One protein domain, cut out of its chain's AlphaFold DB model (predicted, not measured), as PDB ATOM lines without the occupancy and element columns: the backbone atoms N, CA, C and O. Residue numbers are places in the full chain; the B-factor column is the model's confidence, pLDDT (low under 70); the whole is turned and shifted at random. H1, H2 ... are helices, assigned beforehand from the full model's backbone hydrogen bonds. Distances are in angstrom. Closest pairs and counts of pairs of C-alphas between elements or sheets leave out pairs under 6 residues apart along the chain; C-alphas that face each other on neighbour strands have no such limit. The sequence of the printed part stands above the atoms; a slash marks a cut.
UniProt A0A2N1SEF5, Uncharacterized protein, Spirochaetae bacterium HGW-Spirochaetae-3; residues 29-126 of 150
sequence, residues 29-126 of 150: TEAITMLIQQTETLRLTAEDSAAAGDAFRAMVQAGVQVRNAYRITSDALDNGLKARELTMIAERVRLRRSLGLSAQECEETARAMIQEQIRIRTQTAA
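Overview. This is residues 29 to 126 of the 150 residues of an uncharacterized protein of Spirochaetae bacterium HGW-Spirochaetae-3 (UniProt A0A2N1SEF5). What does this domain look like? It is an up-and-down bundle of five helices in two layers, each helix running against the one before it in the chain: H1, H3 and H5 lie side by side in a row, and H2 and H4, side by side, cover one side of that row. The chain passes back and forth between the two layers, and H5, the longest helix, makes one edge of the row. What are its make-up and size? The printed part has 98 residues with five named helices, H1 to H5 in chain order, and no named strand; its class is all helix. It is compact, with a radius of gyration of the C-alphas of 12.6 A and spans of 36 by 33 by 19 A.

Along the chain. Where is the longest helix? H5 covers residues 103 to 126, 34.8 A from first to last C-alpha, and ends with C-alpha 126 at (269.302, 178.424, 196.283). Where are the others? H4 covers residues 83 to 98 and H2 residues 46 to 61, each 22.3 A long. H3 covers residues 66 to 78, 18.0 A long. H1 covers residues 29 to 41, 18.4 A long, and begins with C-alpha 29 at (245.388, 180.138, 225.875).

Arrangement. What does H5 touch? H5 and H4, a helical hairpin, touch at a shallow tilt of 27 degrees, opposite ways, the closest C-alphas being those of Val 93 and Cys 106, 5.6 A apart. With residues 107 to 114 alone H5 touches H3, the same way at 9 degrees; the closest C-alphas, of Ala 76 and Ile 114, are 6.1 A apart. H5 and H2 only just touch, with 3 pairs of C-alphas within 8 A, H2 doing so with Met 59 alone. Which helix is the hub? H2 is the hub, touching the four others. It touches H4 the same way at 18 degrees, with C-alphas 55 and 90, the closest, 4.2 A apart. It forms helical hairpins with H3, closest at C-alphas 56 and 69, 5.6 A, and with H1, closest at C-alphas 39 and 49, 5.8 A. What else does H1 meet? H1 touches H3 the same way at 8 degrees, with the C-alphas of Ala 31 and Tyr 70, the closest, 6.0 A apart. H1 is apart from H4 and H5. How are the helix backbones formed? In H1, H2, H3, H4 and H5 every O i to N i+4 pair is within hydrogen-bond range.

Size, cuts and confidence. How far does it reach? The two C-alphas farthest apart, those of Gly 100 and Ala 126, are 39.1 A apart. Is it continuous? The printed part has no cut, and its four links are tight, each of 4 residues. How sure is the model? The mean pLDDT of the printed part is 92.9; residues 125 to 126 are under 70.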
ATOM      1  N   THR A  29     244.545 180.945 224.982       93.50
ATOM      2  CA  THR A  29     245.388 180.138 225.875       93.50
ATOM      3  C   THR A  29     245.788 178.808 225.243       93.50
ATOM      4  O   THR A  29     246.950 178.407 225.339       93.50
ATOM      5  N   GLU A  30     244.849 178.140 224.571       92.38
ATOM      6  CA  GLU A  30     245.118 176.908 223.826       92.38
ATOM      7  C   GLU A  30     246.127 177.173 222.704       92.38
ATOM      8  O   GLU A  30     247.136 176.479 222.611       92.38
ATOM      9  N   ALA A  31     245.932 178.250 221.936       93.12
ATOM     10  CA  ALA A  31     246.842 178.635 220.860       93.12
ATOM     11  C   ALA A  31     248.268 178.902 221.356       93.12
ATOM     12  O   ALA A  31     249.224 178.410 220.761       93.12
ATOM     13  N   ILE A  32     248.427 179.640 222.457       94.06
ATOM     14  CA  ILE A  32     249.748 179.907 223.044       94.06
ATOM     15  C   ILE A  32     250.405 178.608 223.514       94.06
ATOM     16  O   ILE A  32     251.590 178.404 223.270       94.06
ATOM     17  N   THR A  33     249.644 177.720 224.154       94.31
ATOM     18  CA  THR A  33     250.165 176.430 224.628       94.31
ATOM     19  C   THR A  33     250.656 175.576 223.462       94.31
ATOM     20  O   THR A  33     251.750 175.021 223.523       94.31
ATOM     21  N   MET A  34     249.890 175.528 222.372       94.62
ATOM     22  CA  MET A  34     250.279 174.813 221.159       94.62
ATOM     23  C   MET A  34     251.521 175.421 220.495       94.62
ATOM     24  O   MET A  34     252.413 174.680 220.094       94.62
ATOM     25  N   LEU A  35     251.633 176.755 220.436       94.06
ATOM     26  CA  LEU A  35     252.831 177.422 219.912       94.06
ATOM     27  C   LEU A  35     254.076 177.111 220.756       94.06
ATOM     28  O   LEU A  35     255.148 176.913 220.193       94.06
ATOM     29  N   ILE A  36     253.945 177.026 222.084       93.31
ATOM     30  CA  ILE A  36     255.043 176.618 222.980       93.31
ATOM     31  C   ILE A  36     255.447 175.162 222.711       93.31
ATOM     32  O   ILE A  36     256.623 174.857 222.548       93.31
ATOM     33  N   GLN A  37     254.483 174.249 222.598       93.81
ATOM     34  CA  GLN A  37     254.781 172.848 222.275       93.81
ATOM     35  C   GLN A  37     255.454 172.707 220.901       93.81
ATOM     36  O   GLN A  37     256.368 171.896 220.717       93.81
ATOM     37  N   GLN A  38     255.030 173.513 219.927       93.00
ATOM     38  CA  GLN A  38     255.629 173.546 218.599       93.00
ATOM     39  C   GLN A  38     257.067 174.076 218.648       93.00
ATOM     40  O   GLN A  38     257.950 173.480 218.032       93.00
ATOM     41  N   THR A  39     257.338 175.151 219.395       92.06
ATOM     42  CA  THR A  39     258.695 175.708 219.513       92.06
ATOM     43  C   THR A  39     259.646 174.723 220.188       92.06
ATOM     44  O   THR A  39     260.775 174.561 219.725       92.06
ATOM     45  N   GLU A  40     259.181 173.984 221.197       92.38
ATOM     46  CA  GLU A  40     259.923 172.880 221.818       92.38
ATOM     47  C   GLU A  40     260.202 171.742 220.826       92.38
ATOM     48  O   GLU A  40     261.339 171.275 220.711       92.38
ATOM     49  N   THR A  41     259.191 171.334 220.052       93.12
ATOM     50  CA  THR A  41     259.310 170.282 219.025       93.12
ATOM     51  C   THR A  41     260.328 170.661 217.948       93.12
ATOM     52  O   THR A  41     261.159 169.844 217.546       93.12
ATOM     53  N   LEU A  42     260.314 171.926 217.526       91.81
ATOM     54  CA  LEU A  42     261.251 172.502 216.561       91.81
ATOM     55  C   LEU A  42     262.613 172.866 217.183       91.81
ATOM     56  O   LEU A  42     263.497 173.354 216.476       91.81
ATOM     57  N   ARG A  43     262.808 172.613 218.488       93.25
ATOM     58  CA  ARG A  43     264.024 172.932 219.257       93.25
ATOM     59  C   ARG A  43     264.444 174.398 219.118       93.25
ATOM     60  O   ARG A  43     265.628 174.715 218.980       93.25
ATOM     61  N   LEU A  44     263.459 175.288 219.101       92.38
ATOM     62  CA  LEU A  44     263.661 176.727 219.057       92.38
ATOM     63  C   LEU A  44     264.049 177.262 220.436       92.38
ATOM     64  O   LEU A  44     263.914 176.589 221.458       92.38
ATOM     65  N   THR A  45     264.575 178.483 220.461       94.44
ATOM     66  CA  THR A  45     264.972 179.123 221.716       94.44
ATOM     67  C   THR A  45     263.753 179.643 222.480       94.44
ATOM     68  O   THR A  45     262.684 179.868 221.911       94.44
ATOM     69  N   ALA A  46     263.923 179.902 223.779       93.00
ATOM     70  CA  ALA A  46     262.890 180.571 224.574       93.00
ATOM     71  C   ALA A  46     262.531 181.958 224.004       93.00
ATOM     72  O   ALA A  46     261.377 182.376 224.074       93.00
ATOM     73  N   GLU A  47     263.503 182.643 223.396       95.31
ATOM     74  CA  GLU A  47     263.303 183.929 222.727       95.31
ATOM     75  C   GLU A  47     262.407 183.790 221.486       95.31
ATOM     76  O   GLU A  47     261.460 184.558 221.320       95.31
ATOM     77  N   ASP A  48     262.636 182.761 220.663       94.31
ATOM     78  CA  ASP A  48     261.776 182.447 219.515       94.31
ATOM     79  C   ASP A  48     260.336 182.154 219.967       94.31
ATOM     80  O   ASP A  48     259.377 182.639 219.364       94.31
ATOM     81  N   SER A  49     260.179 181.401 221.060       93.81
ATOM     82  CA  SER A  49     258.864 181.084 221.620       93.81
ATOM     83  C   SER A  49     258.136 182.321 222.153       93.81
ATOM     84  O   SER A  49     256.930 182.465 221.941       93.81
ATOM     85  N   ALA A  50     258.848 183.226 222.828       95.56
ATOM     86  CA  ALA A  50     258.281 184.480 223.315       95.56
ATOM     87  C   ALA A  50     257.837 185.377 222.150       95.56
ATOM     88  O   ALA A  50     256.710 185.874 222.145       95.56
ATOM     89  N   ALA A  51     258.676 185.510 221.121       96.38
ATOM     90  CA  ALA A  51     258.364 186.301 219.937       96.38
ATOM     91  C   ALA A  51     257.169 185.736 219.147       96.38
ATOM     92  O   ALA A  51     256.339 186.503 218.656       96.38
ATOM     93  N   ALA A  52     257.036 184.408 219.059       95.38
ATOM     94  CA  ALA A  52     255.871 183.760 218.456       95.38
ATOM     95  C   ALA A  52     254.580 184.098 219.216       95.38
ATOM     96  O   ALA A  52     253.580 184.493 218.608       95.38
ATOM     97  N   GLY A  53     254.619 184.002 220.549       96.31
ATOM     98  CA  GLY A  53     253.503 184.386 221.413       96.31
ATOM     99  C   GLY A  53     253.122 185.860 221.261       96.31
ATOM    100  O   GLY A  53     251.938 186.189 221.176       96.31
ATOM    101  N   ASP A  54     254.105 186.749 221.151       97.31
ATOM    102  CA  ASP A  54     253.875 188.184 220.977       97.31
ATOM    103  C   ASP A  54     253.312 188.544 219.599       97.31
ATOM    104  O   ASP A  54     252.409 189.382 219.512       97.31
ATOM    105  N   ALA A  55     253.788 187.898 218.530       96.50
ATOM    106  CA  ALA A  55     253.234 188.052 217.185       96.50
ATOM    107  C   ALA A  55     251.779 187.574 217.123       96.50
ATOM    108  O   ALA A  55     250.909 188.270 216.591       96.50
ATOM    109  N   PHE A  56     251.498 186.422 217.735       97.69
ATOM    110  CA  PHE A  56     250.147 185.894 217.869       97.69
ATOM    111  C   PHE A  56     249.224 186.865 218.624       97.69
ATOM    112  O   PHE A  56     248.177 187.255 218.100       97.69
ATOM    113  N   ARG A  57     249.636 187.338 219.808       97.12
ATOM    114  CA  ARG A  57     248.861 188.307 220.602       97.12
ATOM    115  C   ARG A  57     248.629 189.616 219.863       97.12
ATOM    116  O   ARG A  57     247.530 190.155 219.928       97.12
ATOM    117  N   ALA A  58     249.628 190.126 219.141       96.88
ATOM    118  CA  ALA A  58     249.482 191.345 218.349       96.88
ATOM    119  C   ALA A  58     248.373 191.209 217.290       96.88
ATOM    120  O   ALA A  58     247.582 192.134 217.114       96.88
ATOM    121  N   MET A  59     248.273 190.051 216.628       96.94
ATOM    122  CA  MET A  59     247.198 189.767 215.672       96.94
ATOM    123  C   MET A  59     245.832 189.665 216.357       96.94
ATOM    124  O   MET A  59     244.879 190.300 215.905       96.94
ATOM    125  N   VAL A  60     245.732 188.939 217.472       96.44
ATOM    126  CA  VAL A  60     244.470 188.818 218.228       96.44
ATOM    127  C   VAL A  60     243.994 190.185 218.736       96.44
ATOM    128  O   VAL A  60     242.831 190.541 218.557       96.44
ATOM    129  N   GLN A  61     244.895 191.012 219.271       95.69
ATOM    130  CA  GLN A  61     244.599 192.388 219.698       95.69
ATOM    131  C   GLN A  61     244.191 193.303 218.534       95.69
ATOM    132  O   GLN A  61     243.427 194.253 218.720       95.69
ATOM    133  N   ALA A  62     244.670 193.017 217.321       94.12
ATOM    134  CA  ALA A  62     244.223 193.691 216.107       94.12
ATOM    135  C   ALA A  62     242.835 193.222 215.623       94.12
ATOM    136  O   ALA A  62     242.313 193.773 214.655       94.12
ATOM    137  N   GLY A  63     242.216 192.251 216.304       93.06
ATOM    138  CA  GLY A  63     240.901 191.698 215.979       93.06
ATOM    139  C   GLY A  63     240.944 190.507 215.021       93.06
ATOM    140  O   GLY A  63     239.896 190.082 214.537       93.06
ATOM    141  N   VAL A  64     242.131 189.968 214.723       95.00
ATOM    142  CA  VAL A  64     242.271 188.745 213.924       95.00
ATOM    143  C   VAL A  64     241.736 187.565 214.730       95.00
ATOM    144  O   VAL A  64     242.004 187.437 215.926       95.00
ATOM    145  N   GLN A  65     240.989 186.675 214.079       95.06
ATOM    146  CA  GLN A  65     240.465 185.480 214.739       95.06
ATOM    147  C   GLN A  65     241.613 184.618 215.281       95.06
ATOM    148  O   GLN A  65     242.579 184.363 214.561       95.06
ATOM    149  N   VAL A  66     241.467 184.107 216.508       94.25
ATOM    150  CA  VAL A  66     242.454 183.239 217.185       94.25
ATOM    151  C   VAL A  66     242.953 182.125 216.265       94.25
ATOM    152  O   VAL A  66     244.156 181.951 216.093       94.25
ATOM    153  N   ARG A  67     242.027 181.436 215.592       93.88
ATOM    154  CA  ARG A  67     242.318 180.386 214.609       93.88
ATOM    155  C   ARG A  67     243.252 180.852 213.486       93.88
ATOM    156  O   ARG A  67     244.190 180.141 213.132       93.88
ATOM    157  N   ASN A  68     243.000 182.030 212.921       93.75
ATOM    158  CA  ASN A  68     243.808 182.570 211.827       93.75
ATOM    159  C   ASN A  68     245.172 183.035 212.331       93.75
ATOM    160  O   ASN A  68     246.180 182.690 211.721       93.75
ATOM    161  N   ALA A  69     245.203 183.765 213.447       95.19
ATOM    162  CA  ALA A  69     246.437 184.224 214.069       95.19
ATOM    163  C   ALA A  69     247.353 183.042 214.419       95.19
ATOM    164  O   ALA A  69     248.533 183.067 214.084       95.19
ATOM    165  N   TYR A  70     246.799 181.978 215.012       95.94
ATOM    166  CA  TYR A  70     247.538 180.754 215.311       95.94
ATOM    167  C   TYR A  70     248.124 180.128 214.048       95.94
ATOM    168  O   TYR A  70     249.323 179.885 214.000       95.94
ATOM    169  N   ARG A  71     247.304 179.914 213.009       94.88
ATOM    170  CA  ARG A  71     247.772 179.306 211.757       94.88
ATOM    171  C   ARG A  71     248.917 180.102 211.138       94.88
ATOM    172  O   ARG A  71     249.918 179.524 210.752       94.88
ATOM    173  N   ILE A  72     248.785 181.425 211.088       94.38
ATOM    174  CA  ILE A  72     249.802 182.313 210.516       94.38
ATOM    175  C   ILE A  72     251.117 182.213 211.301       94.38
ATOM    176  O   ILE A  72     252.184 182.096 210.699       94.38
ATOM    177  N   THR A  73     251.057 182.231 212.634       94.94
ATOM    178  CA  THR A  73     252.255 182.096 213.475       94.94
ATOM    179  C   THR A  73     252.858 180.690 213.403       94.94
ATOM    180  O   THR A  73     254.075 180.565 213.320       94.94
ATOM    181  N   SER A  74     252.035 179.637 213.384       94.62
ATOM    182  CA  SER A  74     252.482 178.249 213.201       94.62
ATOM    183  C   SER A  74     253.205 178.083 211.868       94.62
ATOM    184  O   SER A  74     254.332 177.598 211.842       94.62
ATOM    185  N   ASP A  75     252.613 178.571 210.774       94.19
ATOM    186  CA  ASP A  75     253.223 178.529 209.445       94.19
ATOM    187  C   ASP A  75     254.576 179.264 209.444       94.19
ATOM    188  O   ASP A  75     255.541 178.810 208.829       94.19
ATOM    189  N   ALA A  76     254.690 180.390 210.157       93.50
ATOM    190  CA  ALA A  76     255.960 181.097 210.308       93.50
ATOM    191  C   ALA A  76     257.029 180.231 211.002       93.50
ATOM    192  O   ALA A  76     258.164 180.160 210.520       93.50
ATOM    193  N   LEU A  77     256.671 179.555 212.097       93.56
ATOM    194  CA  LEU A  77     257.575 178.675 212.844       93.56
ATOM    195  C   LEU A  77     258.005 177.454 212.026       93.56
ATOM    196  O   LEU A  77     259.193 177.134 212.005       93.56
ATOM    197  N   ASP A  78     257.082 176.831 211.294       92.56
ATOM    198  CA  ASP A  78     257.372 175.678 210.430       92.56
ATOM    199  C   ASP A  78     258.320 176.044 209.280       92.56
ATOM    200  O   ASP A  78     259.163 175.246 208.867       92.56
ATOM    201  N   ASN A  79     258.259 177.291 208.807       90.31
ATOM    202  CA  ASN A  79     259.219 177.839 207.845       90.31
ATOM    203  C   ASN A  79     260.500 178.401 208.504       90.31
ATOM    204  O   ASN A  79     261.351 179.031 207.859       90.31
ATOM    205  N   GLY A  80     260.650 178.171 209.806       90.94
ATOM    206  CA  GLY A  80     261.838 178.457 210.591       90.94
ATOM    207  C   GLY A  80     262.034 179.925 210.957       90.94
ATOM    208  O   GLY A  80     263.166 180.282 211.309       90.94
ATOM    209  N   LEU A  81     261.026 180.795 210.815       92.94
ATOM    210  CA  LEU A  81     261.145 182.200 211.226       92.94
ATOM    211  C   LEU A  81     261.541 182.268 212.707       92.94
ATOM    212  O   LEU A  81     261.076 181.476 213.525       92.94
ATOM    213  N   LYS A  82     262.456 183.186 213.029       93.69
ATOM    214  CA  LYS A  82     263.044 183.325 214.362       93.69
ATOM    215  C   LYS A  82     262.498 184.568 215.052       93.69
ATOM    216  O   LYS A  82     261.704 185.326 214.487       93.69
ATOM    217  N   ALA A  83     262.953 184.787 216.281       94.75
ATOM    218  CA  ALA A  83     262.532 185.890 217.128       94.75
ATOM    219  C   ALA A  83     262.548 187.245 216.409       94.75
ATOM    220  O   ALA A  83     261.586 188.007 216.505       94.75
ATOM    221  N   ARG A  84     263.595 187.526 215.625       94.75
ATOM    222  CA  ARG A  84     263.720 188.783 214.878       94.75
ATOM    223  C   ARG A  84     262.581 188.977 213.876       94.75
ATOM    224  O   ARG A  84     261.972 190.043 213.854       94.75
ATOM    225  N   GLU A  85     262.295 187.982 213.037       94.94
ATOM    226  CA  GLU A  85     261.234 188.086 212.032       94.94
ATOM    227  C   GLU A  85     259.847 188.159 212.676       94.94
ATOM    228  O   GLU A  85     259.030 188.992 212.282       94.94
ATOM    229  N   LEU A  86     259.606 187.345 213.704       95.44
ATOM    230  CA  LEU A  86     258.346 187.328 214.449       95.44
ATOM    231  C   LEU A  86     258.093 188.659 215.173       95.44
ATOM    232  O   LEU A  86     256.982 189.189 215.120       95.44
ATOM    233  N   THR A  87     259.132 189.255 215.757       96.50
ATOM    234  CA  THR A  87     259.048 190.574 216.403       96.50
ATOM    235  C   THR A  87     258.694 191.664 215.393       96.50
ATOM    236  O   THR A  87     257.779 192.449 215.639       96.50
ATOM    237  N   MET A  88     259.330 191.674 214.214       95.88
ATOM    238  CA  MET A  88     258.985 192.634 213.154       95.88
ATOM    239  C   MET A  88     257.525 192.499 212.702       95.88
ATOM    240  O   MET A  88     256.864 193.505 212.438       95.88
ATOM    241  N   ILE A  89     257.005 191.270 212.611       95.75
ATOM    242  CA  ILE A  89     255.594 191.030 212.282       95.75
ATOM    243  C   ILE A  89     254.693 191.621 213.374       95.75
ATOM    244  O   ILE A  89     253.761 192.364 213.058       95.75
ATOM    245  N   ALA A  90     254.995 191.358 214.649       95.81
ATOM    246  CA  ALA A  90     254.236 191.882 215.783       95.81
ATOM    247  C   ALA A  90     254.191 193.419 215.787       95.81
ATOM    248  O   ALA A  90     253.118 194.019 215.895       95.81
ATOM    249  N   GLU A  91     255.344 194.069 215.623       97.12
ATOM    250  CA  GLU A  91     255.458 195.528 215.545       97.12
ATOM    251  C   GLU A  91     254.660 196.096 214.374       97.12
ATOM    252  O   GLU A  91     253.922 197.075 214.528       97.12
ATOM    253  N   ARG A  92     254.749 195.460 213.200       95.25
ATOM    254  CA  ARG A  92     254.030 195.920 212.015       95.25
ATOM    255  C   ARG A  92     252.521 195.813 212.188       95.25
ATOM    256  O   ARG A  92     251.813 196.742 211.804       95.25
ATOM    257  N   VAL A  93     252.030 194.723 212.772       95.00
ATOM    258  CA  VAL A  93     250.603 194.533 213.063       95.00
ATOM    259  C   VAL A  93     250.109 195.573 214.071       95.00
ATOM    260  O   VAL A  93     249.089 196.217 213.826       95.00
ATOM    261  N   ARG A  94     250.858 195.823 215.155       96.38
ATOM    262  CA  ARG A  94     250.527 196.872 216.140       96.38
ATOM    263  C   ARG A  94     250.459 198.255 215.492       96.38
ATOM    264  O   ARG A  94     249.504 198.994 215.723       96.38
ATOM    265  N   LEU A  95     251.423 198.580 214.628       95.25
ATOM    266  CA  LEU A  95     251.423 199.832 213.875       95.25
ATOM    267  C   LEU A  95     250.185 199.939 212.974       95.25
ATOM    268  O   LEU A  95     249.478 200.941 213.023       95.25
ATOM    269  N   ARG A  96     249.879 198.903 212.187       92.75
ATOM    270  CA  ARG A  96     248.690 198.864 211.316       92.75
ATOM    271  C   ARG A  96     247.401 199.060 212.113       92.75
ATOM    272  O   ARG A  96     246.556 199.858 211.712       92.75
ATOM    273  N   ARG A  97     247.293 198.419 213.277       93.75
ATOM    274  CA  ARG A  97     246.153 198.592 214.178       93.75
ATOM    275  C   ARG A  97     246.057 200.018 214.723       93.75
ATOM    276  O   ARG A  97     244.958 200.564 214.764       93.75
ATOM    277  N   SER A  98     247.183 200.633 215.094       94.56
ATOM    278  CA  SER A  98     247.226 202.031 215.558       94.56
ATOM    279  C   SER A  98     246.811 203.039 214.479       94.56
ATOM    280  O   SER A  98     246.239 204.075 214.797       94.56
ATOM    281  N   LEU A  99     247.013 202.696 213.203       94.00
ATOM    282  CA  LEU A  99     246.536 203.464 212.049       94.00
ATOM    283  C   LEU A  99     245.038 203.255 211.760       94.00
ATOM    284  O   LEU A  99     244.527 203.788 210.780       94.00
ATOM    285  N   GLY A 100     244.333 202.482 212.591       92.31
ATOM    286  CA  GLY A 100     242.895 202.248 212.462       92.31
ATOM    287  C   GLY A 100     242.510 201.228 211.392       92.31
ATOM    288  O   GLY A 100     241.333 201.136 211.057       92.31
ATOM    289  N   LEU A 101     243.467 200.456 210.871       95.00
ATOM    290  CA  LEU A 101     243.185 199.450 209.847       95.00
ATOM    291  C   LEU A 101     242.393 198.273 210.415       95.00
ATOM    292  O   LEU A 101     242.443 197.972 211.615       95.00
ATOM    293  N   SER A 102     241.651 197.618 209.527       94.94
ATOM    294  CA  SER A 102     240.795 196.489 209.865       94.94
ATOM    295  C   SER A 102     241.606 195.257 210.276       94.94
ATOM    296  O   SER A 102     242.788 195.105 209.948       94.94
ATOM    297  N   ALA A 103     240.943 194.333 210.975       92.06
ATOM    298  CA  ALA A 103     241.527 193.045 211.333       92.06
ATOM    299  C   ALA A 103     242.003 192.268 210.095       92.06
ATOM    300  O   ALA A 103     243.083 191.683 210.115       92.06
ATOM    301  N   GLN A 104     241.236 192.316 209.000       94.75
ATOM    302  CA  GLN A 104     241.590 191.646 207.752       94.75
ATOM    303  C   GLN A 104     242.872 192.225 207.139       94.75
ATOM    304  O   GLN A 104     243.767 191.470 206.777       94.75
ATOM    305  N   GLU A 105     243.022 193.551 207.097       93.94
ATOM    306  CA  GLU A 105     244.245 194.191 206.589       93.94
ATOM    307  C   GLU A 105     245.473 193.890 207.466       93.94
ATOM    308  O   GLU A 105     246.596 193.752 206.966       93.94
ATOM    309  N   CYS A 106     245.277 193.771 208.782       92.81
ATOM    310  CA  CYS A 106     246.329 193.354 209.710       92.81
ATOM    311  C   CYS A 106     246.740 191.892 209.466       92.81
ATOM    312  O   CYS A 106     247.934 191.590 209.431       92.81
ATOM    313  N   GLU A 107     245.765 191.009 209.246       94.38
ATOM    314  CA  GLU A 107     245.981 189.599 208.915       94.38
ATOM    315  C   GLU A 107     246.734 189.432 207.586       94.38
ATOM    316  O   GLU A 107     247.735 188.715 207.513       94.38
ATOM    317  N   GLU A 108     246.290 190.129 206.538       94.69
ATOM    318  CA  GLU A 108     246.926 190.129 205.218       94.69
ATOM    319  C   GLU A 108     248.358 190.665 205.290       94.69
ATOM    320  O   GLU A 108     249.266 190.080 204.698       94.69
ATOM    321  N   THR A 109     248.590 191.721 206.079       93.19
ATOM    322  CA  THR A 109     249.940 192.254 206.306       93.19
ATOM    323  C   THR A 109     250.851 191.206 206.945       93.19
ATOM    324  O   THR A 109     251.972 191.010 206.471       93.19
ATOM    325  N   ALA A 110     250.389 190.516 207.994       92.62
ATOM    326  CA  ALA A 110     251.177 189.481 208.663       92.62
ATOM    327  C   ALA A 110     251.519 188.328 207.705       92.62
ATOM    328  O   ALA A 110     252.684 187.941 207.593       92.62
ATOM    329  N   ARG A 111     250.530 187.836 206.943       94.56
ATOM    330  CA  ARG A 111     250.744 186.789 205.931       94.56
ATOM    331  C   ARG A 111     251.733 187.212 204.853       94.56
ATOM    332  O   ARG A 111     252.636 186.444 204.535       94.56
ATOM    333  N   ALA A 112     251.580 188.417 204.307       94.31
ATOM    334  CA  ALA A 112     252.457 188.925 203.258       94.31
ATOM    335  C   ALA A 112     253.911 189.023 203.740       94.31
ATOM    336  O   ALA A 112     254.831 188.642 203.020       94.31
ATOM    337  N   MET A 113     254.125 189.471 204.980       93.94
ATOM    338  CA  MET A 113     255.463 189.515 205.569       93.94
ATOM    339  C   MET A 113     256.069 188.122 205.724       93.94
ATOM    340  O   MET A 113     257.228 187.931 205.370       93.94
ATOM    341  N   ILE A 114     255.302 187.149 206.217       92.56
ATOM    342  CA  ILE A 114     255.781 185.770 206.373       92.56
ATOM    343  C   ILE A 114     256.136 185.172 205.011       92.56
ATOM    344  O   ILE A 114     257.233 184.643 204.850       92.56
ATOM    345  N   GLN A 115     255.265 185.321 204.012       92.12
ATOM    346  CA  GLN A 115     255.524 184.850 202.649       92.12
ATOM    347  C   GLN A 115     256.794 185.466 202.056       92.12
ATOM    348  O   GLN A 115     257.595 184.755 201.449       92.12
ATOM    349  N   GLU A 116     257.019 186.763 202.269       92.06
ATOM    350  CA  GLU A 116     258.229 187.423 201.785       92.06
ATOM    351  C   GLU A 116     259.488 186.912 202.500       92.06
ATOM    352  O   GLU A 116     260.496 186.644 201.847       92.06
ATOM    353  N   GLN A 117     259.434 186.681 203.816       89.50
ATOM    354  CA  GLN A 117     260.562 186.097 204.553       89.50
ATOM    355  C   GLN A 117     260.885 184.673 204.084       89.50
ATOM    356  O   GLN A 117     262.054 184.322 203.905       89.50
ATOM    357  N   ILE A 118     259.858 183.864 203.815       88.38
ATOM    358  CA  ILE A 118     260.013 182.519 203.247       88.38
ATOM    359  C   ILE A 118     260.675 182.596 201.869       88.38
ATOM    360  O   ILE A 118     261.621 181.853 201.584       88.38
ATOM    361  N   ARG A 119     260.225 183.527 201.018       88.56
ATOM    362  CA  ARG A 119     260.786 183.747 199.680       88.56
ATOM    363  C   ARG A 119     262.267 184.113 199.750       88.56
ATOM    364  O   ARG A 119     263.078 183.472 199.082       88.56
ATOM    365  N   ILE A 120     262.628 185.093 200.583       87.75
ATOM    366  CA  ILE A 120     264.016 185.549 200.761       87.75
ATOM    367  C   ILE A 120     264.913 184.391 201.211       87.75
ATOM    368  O   ILE A 120     265.998 184.190 200.661       87.75
ATOM    369  N   ARG A 121     264.459 183.580 202.169       83.06
ATOM    370  CA  ARG A 121     265.224 182.427 202.665       83.06
ATOM    371  C   ARG A 121     265.399 181.336 201.620       83.06
ATOM    372  O   ARG A 121     266.509 180.836 201.449       83.06
ATOM    373  N   THR A 122     264.339 181.019 200.884       81.88
ATOM    374  CA  THR A 122     264.385 180.030 199.799       81.88
ATOM    375  C   THR A 122     265.372 180.463 198.710       81.88
ATOM    376  O   THR A 122     266.187 179.664 198.248       81.88
ATOM    377  N   GLN A 123     265.376 181.750 198.349       81.44
ATOM    378  CA  GLN A 123     266.323 182.310 197.378       81.44
ATOM    379  C   GLN A 123     267.759 182.343 197.901       81.44
ATOM    380  O   GLN A 123     268.687 182.038 197.156       81.44
ATOM    381  N   THR A 124     267.957 182.658 199.181       75.88
ATOM    382  CA  THR A 124     269.287 182.659 199.805       75.88
ATOM    383  C   THR A 124     269.869 181.243 199.842       75.88
ATOM    384  O   THR A 124     271.033 181.042 199.497       75.88
ATOM    385  N   ALA A 125     269.054 180.235 200.164       67.00
ATOM    386  CA  ALA A 125     269.461 178.831 200.124       67.00
ATOM    387  C   ALA A 125     269.834 178.374 198.697       67.00
ATOM    388  O   ALA A 125     270.876 177.746 198.502       67.00
ATOM    389  N   ALA A 126     269.043 178.755 197.687       65.44
ATOM    390  CA  ALA A 126     269.302 178.424 196.283       65.44
ATOM    391  C   ALA A 126     270.531 179.156 195.694       65.44
ATOM    392  O   ALA A 126     271.319 178.573 194.943       65.44
TER     393      ALA A 126